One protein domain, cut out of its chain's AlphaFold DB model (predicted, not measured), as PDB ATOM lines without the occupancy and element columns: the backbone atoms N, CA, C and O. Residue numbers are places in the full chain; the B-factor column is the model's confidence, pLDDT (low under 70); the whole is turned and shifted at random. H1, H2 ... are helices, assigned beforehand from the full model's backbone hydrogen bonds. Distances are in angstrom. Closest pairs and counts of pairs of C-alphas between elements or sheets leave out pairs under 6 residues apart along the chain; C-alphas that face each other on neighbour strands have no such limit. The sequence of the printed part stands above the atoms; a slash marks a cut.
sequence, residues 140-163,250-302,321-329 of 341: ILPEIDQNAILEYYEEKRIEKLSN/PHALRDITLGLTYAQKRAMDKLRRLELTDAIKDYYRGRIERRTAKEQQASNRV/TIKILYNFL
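What this domain is: This is residues 140 to 163, 250 to 302 and 321 to 329 of the 341 residues of the protein "Uncharacterized protein F22B7.1" of Toxocara canis (UniProt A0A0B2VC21). Helix H1 crosses H4 of the helical hairpin H3 and H4, with residues 155 to 162 of H1 sticking out; H2, H5 and H6 stand loosely round them. The 86 printed residues, class all helix, include six named helices, H1 to H6 in order. The whole is compact, radius of gyration of the C-alphas 13.8 A, spanning 36 by 34 by 23 A.

How they stand to each other: H1, residues 143 to 162, touches H4, residues 277 to 289, with 144 to 152 alone, at a steep tilt of 65 degrees; the closest C-alphas, 148 and 281, are 4.6 A apart. H3, residues 262 to 273, forms a hairpin with H4. H6, residues 321 to 329, is close but not clearly touching to H1. In these four every O i to N i+4 pair is within hydrogen-bond range.

Where its parts are: H1 starts at C-alpha 143 (156.690, 188.575, 185.590) and spans 28.6 A; H6 ends at C-alpha 329 (154.509, 197.832, 188.885). H2 is residues 251 to 258, H5 293 to 296.

The domain as a whole: C-alpha gaps across the two cuts are 27.9 and 25.3 A; pLDDT is under 70 at 25 residues.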
ATOM      1  N   ILE A 140     157.005 179.591 188.101       82.12
ATOM      2  CA  ILE A 140     155.748 179.031 187.595       82.12
ATOM      3  C   ILE A 140     155.041 180.018 186.662       82.12
ATOM      4  O   ILE A 140     154.388 179.613 185.695       82.12
ATOM      5  N   LEU A 141     155.121 181.307 186.967       83.62
ATOM      6  CA  LEU A 141     154.448 182.378 186.256       83.62
ATOM      7  C   LEU A 141     155.389 183.592 186.192       83.62
ATOM      8  O   LEU A 141     155.384 184.404 187.117       83.62
ATOM      9  N   PRO A 142     156.179 183.713 185.110       86.19
ATOM     10  CA  PRO A 142     157.133 184.806 184.947       86.19
ATOM     11  C   PRO A 142     156.467 186.182 184.986       86.19
ATOM     12  O   PRO A 142     155.305 186.313 184.597       86.19
ATOM     13  N   GLU A 143     157.206 187.217 185.372       81.75
ATOM     14  CA  GLU A 143     156.690 188.575 185.590       81.75
ATOM     15  C   GLU A 143     155.869 189.113 184.401       81.75
ATOM     16  O   GLU A 143     154.771 189.643 184.573       81.75
ATOM     17  N   ILE A 144     156.346 188.915 183.166       81.25
ATOM     18  CA  ILE A 144     155.630 189.349 181.954       81.25
ATOM     19  C   ILE A 144     154.261 188.664 181.797       81.25
ATOM     20  O   ILE A 144     153.291 189.289 181.365       81.25
ATOM     21  N   ASP A 145     154.151 187.399 182.203       82.94
ATOM     22  CA  ASP A 145     152.898 186.649 182.192       82.94
ATOM     23  C   ASP A 145     151.967 187.142 183.309       82.94
ATOM     24  O   ASP A 145     150.758 187.265 183.093       82.94
ATOM     25  N   GLN A 146     152.519 187.469 184.485       81.56
ATOM     26  CA  GLN A 146     151.769 188.097 185.574       81.56
ATOM     27  C   GLN A 146     151.158 189.418 185.093       81.56
ATOM     28  O   GLN A 146     149.939 189.578 185.147       81.56
ATOM     29  N   ASN A 147     151.975 190.312 184.531       79.88
ATOM     30  CA  ASN A 147     151.560 191.624 184.029       79.88
ATOM     31  C   ASN A 147     150.453 191.514 182.971       79.88
ATOM     32  O   ASN A 147     149.415 192.167 183.096       79.88
ATOM     33  N   ALA A 148     150.609 190.610 182.001       75.25
ATOM     34  CA  ALA A 148     149.596 190.347 180.980       75.25
ATOM     35  C   ALA A 148     148.247 189.890 181.578       75.25
ATOM     36  O   ALA A 148     147.173 190.305 181.131       75.25
ATOM     37  N   ILE A 149     148.272 189.043 182.614       77.06
ATOM     38  CA  ILE A 149     147.055 188.601 183.314       77.06
ATOM     39  C   ILE A 149     146.401 189.764 184.069       77.06
ATOM     40  O   ILE A 149     145.169 189.875 184.063       77.06
ATOM     41  N   LEU A 150     147.192 190.614 184.734       74.44
ATOM     42  CA  LEU A 150     146.669 191.770 185.466       74.44
ATOM     43  C   LEU A 150     145.990 192.759 184.520       74.44
ATOM     44  O   LEU A 150     144.856 193.168 184.781       74.44
ATOM     45  N   GLU A 151     146.639 193.064 183.398       74.25
ATOM     46  CA  GLU A 151     146.117 193.944 182.357       74.25
ATOM     47  C   GLU A 151     144.772 193.431 181.816       74.25
ATOM     48  O   GLU A 151     143.782 194.166 181.792       74.25
ATOM     49  N   TYR A 152     144.673 192.131 181.511       78.69
ATOM     50  CA  TYR A 152     143.407 191.506 181.113       78.69
ATOM     51  C   TYR A 152     142.280 191.722 182.140       78.69
ATOM     52  O   TYR A 152     141.137 192.033 181.783       78.69
ATOM     53  N   TYR A 153     142.558 191.532 183.432       74.44
ATOM     54  CA  TYR A 153     141.531 191.706 184.461       74.44
ATOM     55  C   TYR A 153     141.114 193.164 184.643       74.44
ATOM     56  O   TYR A 153     139.955 193.415 185.007       74.44
ATOM     57  N   GLU A 154     142.022 194.101 184.394       70.19
ATOM     58  CA  GLU A 154     141.742 195.528 184.430       70.19
ATOM     59  C   GLU A 154     140.861 195.949 183.248       70.19
ATOM     60  O   GLU A 154     139.811 196.562 183.463       70.19
ATOM     61  N   GLU A 155     141.172 195.495 182.033       73.25
ATOM     62  CA  GLU A 155     140.307 195.662 180.860       73.25
ATOM     63  C   GLU A 155     138.892 195.132 181.139       73.25
ATOM     64  O   GLU A 155     137.902 195.842 180.955       73.25
ATOM     65  N   LYS A 156     138.769 193.916 181.693       75.56
ATOM     66  CA  LYS A 156     137.466 193.339 182.072       75.56
ATOM     67  C   LYS A 156     136.739 194.149 183.141       75.56
ATOM     68  O   LYS A 156     135.503 194.165 183.182       75.56
ATOM     69  N   ARG A 157     137.466 194.794 184.058       71.38
ATOM     70  CA  ARG A 157     136.878 195.674 185.078       71.38
ATOM     71  C   ARG A 157     136.304 196.926 184.425       71.38
ATOM     72  O   ARG A 157     135.166 197.282 184.737       71.38
ATOM     73  N   ILE A 158     137.066 197.553 183.533       69.94
ATOM     74  CA  ILE A 158     136.668 198.746 182.781       69.94
ATOM     75  C   ILE A 158     135.471 198.427 181.882       69.94
ATOM     76  O   ILE A 158     134.466 199.130 181.949       69.94
ATOM     77  N   GLU A 159     135.508 197.317 181.145       72.62
ATOM     78  CA  GLU A 159     134.399 196.832 180.316       72.62
ATOM     79  C   GLU A 159     133.124 196.660 181.157       72.62
ATOM     80  O   GLU A 159     132.058 197.177 180.827       72.62
ATOM     81  N   LYS A 160     133.232 196.006 182.319       73.00
ATOM     82  CA  LYS A 160     132.096 195.813 183.225       73.00
ATOM     83  C   LYS A 160     131.561 197.125 183.803       73.00
ATOM     84  O   LYS A 160     130.373 197.196 184.116       73.00
ATOM     85  N   LEU A 161     132.411 198.127 184.022       69.38
ATOM     86  CA  LEU A 161     131.983 199.463 184.446       69.38
ATOM     87  C   LEU A 161     131.294 200.202 183.295       69.38
ATOM     88  O   LEU A 161     130.241 200.798 183.510       69.38
ATOM     89  N   SER A 162     131.832 200.097 182.079       70.69
ATOM     90  CA  SER A 162     131.232 200.642 180.861       70.69
ATOM     91  C   SER A 162     129.828 200.070 180.633       70.69
ATOM     92  O   SER A 162     128.859 200.821 180.527       70.69
ATOM     93  N   ASN A 163     129.691 198.749 180.745       75.06
ATOM     94  CA  ASN A 163     128.434 198.021 180.558       75.06
ATOM     95  C   ASN A 163     127.424 198.206 181.709       75.06
ATOM     96  O   ASN A 163     126.286 197.746 181.615       75.06
ATOM     97  N   PRO A 250     147.551 180.464 192.070       72.31
ATOM     98  CA  PRO A 250     146.262 179.788 191.995       72.31
ATOM     99  C   PRO A 250     146.329 178.539 191.108       72.31
ATOM    100  O   PRO A 250     146.816 178.609 189.980       72.31
ATOM    101  N   HIS A 251     145.788 177.405 191.570       69.81
ATOM    102  CA  HIS A 251     145.836 176.134 190.827       69.81
ATOM    103  C   HIS A 251     145.368 176.261 189.375       69.81
ATOM    104  O   HIS A 251     145.998 175.723 188.475       69.81
ATOM    105  N   ALA A 252     144.311 177.040 189.124       69.62
ATOM    106  CA  ALA A 252     143.808 177.248 187.771       69.62
ATOM    107  C   ALA A 252     144.841 177.903 186.835       69.62
ATOM    108  O   ALA A 252     144.854 177.587 185.647       69.62
ATOM    109  N   LEU A 253     145.696 178.790 187.356       75.62
ATOM    110  CA  LEU A 253     146.799 179.389 186.603       75.62
ATOM    111  C   LEU A 253     147.967 178.409 186.470       75.62
ATOM    112  O   LEU A 253     148.493 178.263 185.369       75.62
ATOM    113  N   ARG A 254     148.301 177.656 187.528       79.50
ATOM    114  CA  ARG A 254     149.327 176.603 187.436       79.50
ATOM    115  C   ARG A 254     148.996 175.571 186.378       79.50
ATOM    116  O   ARG A 254     149.854 175.237 185.580       79.50
ATOM    117  N   ASP A 255     147.754 175.108 186.317       80.50
ATOM    118  CA  ASP A 255     147.317 174.146 185.307       80.50
ATOM    119  C   ASP A 255     147.473 174.692 183.878       80.50
ATOM    120  O   ASP A 255     147.692 173.923 182.945       80.50
ATOM    121  N   ILE A 256     147.309 176.007 183.676       82.19
ATOM    122  CA  ILE A 256     147.508 176.631 182.361       82.19
ATOM    123  C   ILE A 256     148.984 176.559 181.969       82.19
ATOM    124  O   ILE A 256     149.268 176.223 180.819       82.19
ATOM    125  N   THR A 257     149.896 176.848 182.899       82.69
ATOM    126  CA  THR A 257     151.343 176.828 182.644       82.69
ATOM    127  C   THR A 257     151.896 175.399 182.570       82.69
ATOM    128  O   THR A 257     152.628 175.059 181.644       82.69
ATOM    129  N   LEU A 258     151.521 174.529 183.507       83.88
ATOM    130  CA  LEU A 258     151.976 173.136 183.575       83.88
ATOM    131  C   LEU A 258     151.339 172.260 182.491       83.88
ATOM    132  O   LEU A 258     151.938 171.283 182.055       83.88
ATOM    133  N   GLY A 259     150.143 172.621 182.019       83.00
ATOM    134  CA  GLY A 259     149.451 171.943 180.923       83.00
ATOM    135  C   GLY A 259     149.958 172.311 179.525       83.00
ATOM    136  O   GLY A 259     149.372 171.870 178.533       83.00
ATOM    137  N   LEU A 260     151.009 173.132 179.413       86.06
ATOM    138  CA  LEU A 260     151.616 173.479 178.132       86.06
ATOM    139  C   LEU A 260     152.313 172.262 177.514       86.06
ATOM    140  O   LEU A 260     153.206 171.656 178.101       86.06
ATOM    141  N   THR A 261     151.976 171.956 176.263       90.56
ATOM    142  CA  THR A 261     152.798 171.050 175.446       90.56
ATOM    143  C   THR A 261     154.180 171.661 175.198       90.56
ATOM    144  O   THR A 261     154.343 172.882 175.221       90.56
ATOM    145  N   TYR A 262     155.176 170.837 174.859       92.06
ATOM    146  CA  TYR A 262     156.529 171.317 174.546       92.06
ATOM    147  C   TYR A 262     156.549 172.413 173.462       92.06
ATOM    148  O   TYR A 262     157.251 173.415 173.589       92.06
ATOM    149  N   ALA A 263     155.738 172.260 172.409       91.94
ATOM    150  CA  ALA A 263     155.609 173.267 171.359       91.94
ATOM    151  C   ALA A 263     155.014 174.585 171.884       91.94
ATOM    152  O   ALA A 263     155.512 175.654 171.540       91.94
ATOM    153  N   GLN A 264     153.993 174.516 172.746       90.06
ATOM    154  CA  GLN A 264     153.388 175.708 173.346       90.06
ATOM    155  C   GLN A 264     154.332 176.388 174.337       90.06
ATOM    156  O   GLN A 264     154.406 177.610 174.328       90.06
ATOM    157  N   LYS A 265     155.099 175.628 175.129       91.38
ATOM    158  CA  LYS A 265     156.123 176.190 176.017       91.38
ATOM    159  C   LYS A 265     157.159 176.981 175.217       91.38
ATOM    160  O   LYS A 265     157.365 178.152 175.499       91.38
ATOM    161  N   ARG A 266     157.695 176.405 174.131       92.94
ATOM    162  CA  ARG A 266     158.616 177.122 173.228       92.94
ATOM    163  C   ARG A 266     157.994 178.365 172.587       92.94
ATOM    164  O   ARG A 266     158.687 179.359 172.402       92.94
ATOM    165  N   ALA A 267     156.715 178.305 172.218       92.81
ATOM    166  CA  ALA A 267     156.013 179.460 171.666       92.81
ATOM    167  C   ALA A 267     155.869 180.575 172.713       92.81
ATOM    168  O   ALA A 267     156.219 181.711 172.418       92.81
ATOM    169  N   MET A 268     155.444 180.240 173.936       91.94
ATOM    170  CA  MET A 268     155.363 181.185 175.054       91.94
ATOM    171  C   MET A 268     156.731 181.788 175.372       91.94
ATOM    172  O   MET A 268     156.849 183.002 175.450       91.94
ATOM    173  N   ASP A 269     157.786 180.974 175.445       92.69
ATOM    174  CA  ASP A 269     159.151 181.464 175.672       92.69
ATOM    175  C   ASP A 269     159.601 182.443 174.579       92.69
ATOM    176  O   ASP A 269     160.289 183.421 174.861       92.69
ATOM    177  N   LYS A 270     159.187 182.220 173.326       94.25
ATOM    178  CA  LYS A 270     159.449 183.159 172.233       94.25
ATOM    179  C   LYS A 270     158.663 184.463 172.395       94.25
ATOM    180  O   LYS A 270     159.239 185.515 172.148       94.25
ATOM    181  N   LEU A 271     157.393 184.407 172.806       93.25
ATOM    182  CA  LEU A 271     156.603 185.613 173.084       93.25
ATOM    183  C   LEU A 271     157.228 186.437 174.211       93.25
ATOM    184  O   LEU A 271     157.346 187.648 174.068       93.25
ATOM    185  N   ARG A 272     157.691 185.774 175.279       92.50
ATOM    186  CA  ARG A 272     158.373 186.412 176.413       92.50
ATOM    187  C   ARG A 272     159.655 187.114 175.982       92.50
ATOM    188  O   ARG A 272     159.844 188.279 176.290       92.50
ATOM    189  N   ARG A 273     160.504 186.431 175.205       93.31
ATOM    190  CA  ARG A 273     161.762 186.998 174.674       93.31
ATOM    191  C   ARG A 273     161.562 188.183 173.733       93.31
ATOM    192  O   ARG A 273     162.472 188.982 173.584       93.31
ATOM    193  N   LEU A 274     160.431 188.224 173.036       92.88
ATOM    194  CA  LEU A 274     160.064 189.319 172.139       92.88
ATOM    195  C   LEU A 274     159.202 190.378 172.838       92.88
ATOM    196  O   LEU A 274     158.716 191.278 172.164       92.88
ATOM    197  N   GLU A 275     158.969 190.229 174.147       90.00
ATOM    198  CA  GLU A 275     158.169 191.137 174.973       90.00
ATOM    199  C   GLU A 275     156.762 191.402 174.405       90.00
ATOM    200  O   GLU A 275     156.189 192.482 174.535       90.00
ATOM    201  N   LEU A 276     156.165 190.386 173.769       91.56
ATOM    202  CA  LEU A 276     154.847 190.481 173.135       91.56
ATOM    203  C   LEU A 276     153.720 190.296 174.164       91.56
ATOM    204  O   LEU A 276     152.968 189.318 174.110       91.56
ATOM    205  N   THR A 277     153.603 191.243 175.098       85.94
ATOM    206  CA  THR A 277     152.652 191.211 176.223       85.94
ATOM    207  C   THR A 277     151.203 191.031 175.771       85.94
ATOM    208  O   THR A 277     150.495 190.205 176.341       85.94
ATOM    209  N   ASP A 278     150.769 191.688 174.689       84.31
ATOM    210  CA  ASP A 278     149.407 191.526 174.155       84.31
ATOM    211  C   ASP A 278     149.110 190.094 173.690       84.31
ATOM    212  O   ASP A 278     148.037 189.550 173.951       84.31
ATOM    213  N   ALA A 279     150.080 189.438 173.049       88.56
ATOM    214  CA  ALA A 279     149.921 188.056 172.603       88.56
ATOM    215  C   ALA A 279     149.878 187.080 173.793       88.56
ATOM    216  O   ALA A 279     149.121 186.105 173.783       88.56
ATOM    217  N   ILE A 280     150.668 187.352 174.837       87.19
ATOM    218  CA  ILE A 280     150.649 186.608 176.105       87.19
ATOM    219  C   ILE A 280     149.295 186.811 176.806       87.19
ATOM    220  O   ILE A 280     148.663 185.843 177.239       87.19
ATOM    221  N   LYS A 281     148.798 188.049 176.849       88.06
ATOM    222  CA  LYS A 281     147.487 188.422 177.393       88.06
ATOM    223  C   LYS A 281     146.362 187.685 176.675       88.06
ATOM    224  O   LYS A 281     145.529 187.069 177.336       88.06
ATOM    225  N   ASP A 282     146.363 187.668 175.344       87.38
ATOM    226  CA  ASP A 282     145.372 186.947 174.539       87.38
ATOM    227  C   ASP A 282     145.408 185.434 174.774       87.38
ATOM    228  O   ASP A 282     144.356 184.786 174.869       87.38
ATOM    229  N   TYR A 283     146.605 184.863 174.937       88.56
ATOM    230  CA  TYR A 283     146.755 183.467 175.329       88.56
ATOM    231  C   TYR A 283     146.057 183.190 176.671       88.56
ATOM    232  O   TYR A 283     145.209 182.291 176.758       88.56
ATOM    233  N   TYR A 284     146.361 183.975 177.708       84.38
ATOM    234  CA  TYR A 284     145.756 183.803 179.028       84.38
ATOM    235  C   TYR A 284     144.254 184.085 179.024       84.38
ATOM    236  O   TYR A 284     143.499 183.284 179.578       84.38
ATOM    237  N   ARG A 285     143.797 185.135 178.335       84.31
ATOM    238  CA  ARG A 285     142.378 185.446 178.105       84.31
ATOM    239  C   ARG A 285     141.647 184.224 177.556       84.31
ATOM    240  O   ARG A 285     140.713 183.729 178.187       84.31
ATOM    241  N   GLY A 286     142.133 183.660 176.448       83.50
ATOM    242  CA  GLY A 286     141.523 182.493 175.814       83.50
ATOM    243  C   GLY A 286     141.506 181.251 176.709       83.50
ATOM    244  O   GLY A 286     140.567 180.457 176.649       83.50
ATOM    245  N   ARG A 287     142.513 181.062 177.569       83.88
ATOM    246  CA  ARG A 287     142.562 179.936 178.516       83.88
ATOM    247  C   ARG A 287     141.654 180.132 179.726       83.88
ATOM    248  O   ARG A 287     141.018 179.169 180.153       83.88
ATOM    249  N   ILE A 288     141.585 181.345 180.264       80.94
ATOM    250  CA  ILE A 288     140.766 181.689 181.427       80.94
ATOM    251  C   ILE A 288     139.284 181.637 181.052       80.94
ATOM    252  O   ILE A 288     138.507 180.985 181.750       80.94
ATOM    253  N   GLU A 289     138.895 182.260 179.937       80.81
ATOM    254  CA  GLU A 289     137.494 182.357 179.505       80.81
ATOM    255  C   GLU A 289     136.896 181.006 179.081       80.81
ATOM    256  O   GLU A 289     135.693 180.797 179.216       80.81
ATOM    257  N   ARG A 290     137.724 180.055 178.622       77.25
ATOM    258  CA  ARG A 290     137.279 178.695 178.261       77.25
ATOM    259  C   ARG A 290     137.027 177.780 179.460       77.25
ATOM    260  O   ARG A 290     136.377 176.751 179.290       77.25
ATOM    261  N   ARG A 291     137.539 178.105 180.653       67.25
ATOM    262  CA  ARG A 291     137.294 177.299 181.860       67.25
ATOM    263  C   ARG A 291     135.893 177.560 182.398       67.25
ATOM    264  O   ARG A 291     135.444 178.701 182.482       67.25
ATOM    265  N   THR A 292     135.209 176.507 182.828       59.28
ATOM    266  CA  THR A 292     133.893 176.646 183.459       59.28
ATOM    267  C   THR A 292     134.008 177.363 184.805       59.28
ATOM    268  O   THR A 292     135.009 177.241 185.514       59.28
ATOM    269  N   ALA A 293     132.941 178.041 185.239       56.22
ATOM    270  CA  ALA A 293     132.903 178.674 186.561       56.22
ATOM    271  C   ALA A 293     133.191 177.680 187.707       56.22
ATOM    272  O   ALA A 293     133.711 178.079 188.742       56.22
ATOM    273  N   LYS A 294     132.898 176.380 187.531       50.94
ATOM    274  CA  LYS A 294     133.225 175.322 188.504       50.94
ATOM    275  C   LYS A 294     134.708 174.964 188.528       50.94
ATOM    276  O   LYS A 294     135.187 174.644 189.603       50.94
ATOM    277  N   GLU A 295     135.417 175.025 187.405       54.19
ATOM    278  CA  GLU A 295     136.874 174.811 187.324       54.19
ATOM    279  C   GLU A 295     137.642 176.041 187.807       54.19
ATOM    280  O   GLU A 295     138.654 175.914 188.487       54.19
ATOM    281  N   GLN A 296     137.100 177.236 187.558       51.59
ATOM    282  CA  GLN A 296     137.584 178.482 188.153       51.59
ATOM    283  C   GLN A 296     137.326 178.528 189.678       51.59
ATOM    284  O   GLN A 296     138.117 179.100 190.419       51.59
ATOM    285  N   GLN A 297     136.247 177.894 190.169       46.03
ATOM    286  CA  GLN A 297     135.884 177.791 191.598       46.03
ATOM    287  C   GLN A 297     136.283 176.463 192.272       46.03
ATOM    288  O   GLN A 297     135.990 176.271 193.459       46.03
ATOM    289  N   ALA A 298     136.940 175.530 191.570       41.38
ATOM    290  CA  ALA A 298     137.320 174.217 192.115       41.38
ATOM    291  C   ALA A 298     138.314 174.330 193.285       41.38
ATOM    292  O   ALA A 298     138.463 173.383 194.052       41.38
ATOM    293  N   SER A 299     138.866 175.529 193.503       42.41
ATOM    294  CA  SER A 299     139.564 175.957 194.718       42.41
ATOM    295  C   SER A 299     138.766 175.747 196.017       42.41
ATOM    296  O   SER A 299     139.365 175.622 197.080       42.41
ATOM    297  N   ASN A 300     137.431 175.661 195.969       40.50
ATOM    298  CA  ASN A 300     136.623 175.587 197.191       40.50
ATOM    299  C   ASN A 300     136.098 174.193 197.532       40.50
ATOM    300  O   ASN A 300     135.615 174.018 198.641       40.50
ATOM    301  N   ARG A 301     136.120 173.183 196.649       34.75
ATOM    302  CA  ARG A 301     135.384 171.925 196.921       34.75
ATOM    303  C   ARG A 301     136.155 170.855 197.695       34.75
ATOM    304  O   ARG A 301     135.508 170.085 198.399       34.75
ATOM    305  N   VAL A 302     137.487 170.851 197.668       38.88
ATOM    306  CA  VAL A 302     138.282 169.853 198.414       38.88
ATOM    307  C   VAL A 302     138.516 170.272 199.878       38.88
ATOM    308  O   VAL A 302     138.581 169.418 200.755       38.88
ATOM    309  N   THR A 321     144.113 194.272 195.717       37.53
ATOM    310  CA  THR A 321     145.545 193.936 195.841       37.53
ATOM    311  C   THR A 321     146.287 193.983 194.508       37.53
ATOM    312  O   THR A 321     147.375 194.544 194.440       37.53
ATOM    313  N   ILE A 322     145.659 193.501 193.428       37.78
ATOM    314  CA  ILE A 322     146.197 193.662 192.072       37.78
ATOM    315  C   ILE A 322     146.358 195.140 191.747       37.78
ATOM    316  O   ILE A 322     147.345 195.485 191.145       37.78
ATOM    317  N   LYS A 323     145.460 196.028 192.182       33.91
ATOM    318  CA  LYS A 323     145.530 197.452 191.836       33.91
ATOM    319  C   LYS A 323     146.656 198.201 192.558       33.91
ATOM    320  O   LYS A 323     147.192 199.136 191.989       33.91
ATOM    321  N   ILE A 324     147.018 197.802 193.779       36.94
ATOM    322  CA  ILE A 324     148.139 198.411 194.522       36.94
ATOM    323  C   ILE A 324     149.475 197.882 193.993       36.94
ATOM    324  O   ILE A 324     150.352 198.685 193.710       36.94
ATOM    325  N   LEU A 325     149.596 196.569 193.755       38.47
ATOM    326  CA  LEU A 325     150.773 195.997 193.089       38.47
ATOM    327  C   LEU A 325     150.885 196.458 191.626       38.47
ATOM    328  O   LEU A 325     151.974 196.725 191.162       38.47
ATOM    329  N   TYR A 326     149.775 196.644 190.912       39.84
ATOM    330  CA  TYR A 326     149.735 197.196 189.551       39.84
ATOM    331  C   TYR A 326     150.043 198.694 189.530       39.84
ATOM    332  O   TYR A 326     150.760 199.143 188.652       39.84
ATOM    333  N   ASN A 327     149.583 199.484 190.503       39.44
ATOM    334  CA  ASN A 327     150.039 200.872 190.637       39.44
ATOM    335  C   ASN A 327     151.525 200.942 191.025       39.44
ATOM    336  O   ASN A 327     152.183 201.909 190.664       39.44
ATOM    337  N   PHE A 328     152.046 199.932 191.731       39.22
ATOM    338  CA  PHE A 328     153.466 199.818 192.056       39.22
ATOM    339  C   PHE A 328     154.314 199.328 190.858       39.22
ATOM    340  O   PHE A 328     155.451 199.740 190.700       39.22
ATOM    341  N   LEU A 329     153.767 198.477 189.982       41.88
ATOM    342  CA  LEU A 329     154.509 197.832 188.885       41.88
ATOM    343  C   LEU A 329     154.276 198.448 187.496       41.88
ATOM    344  O   LEU A 329     155.127 198.324 186.623       41.88
TER     345      LEU A 329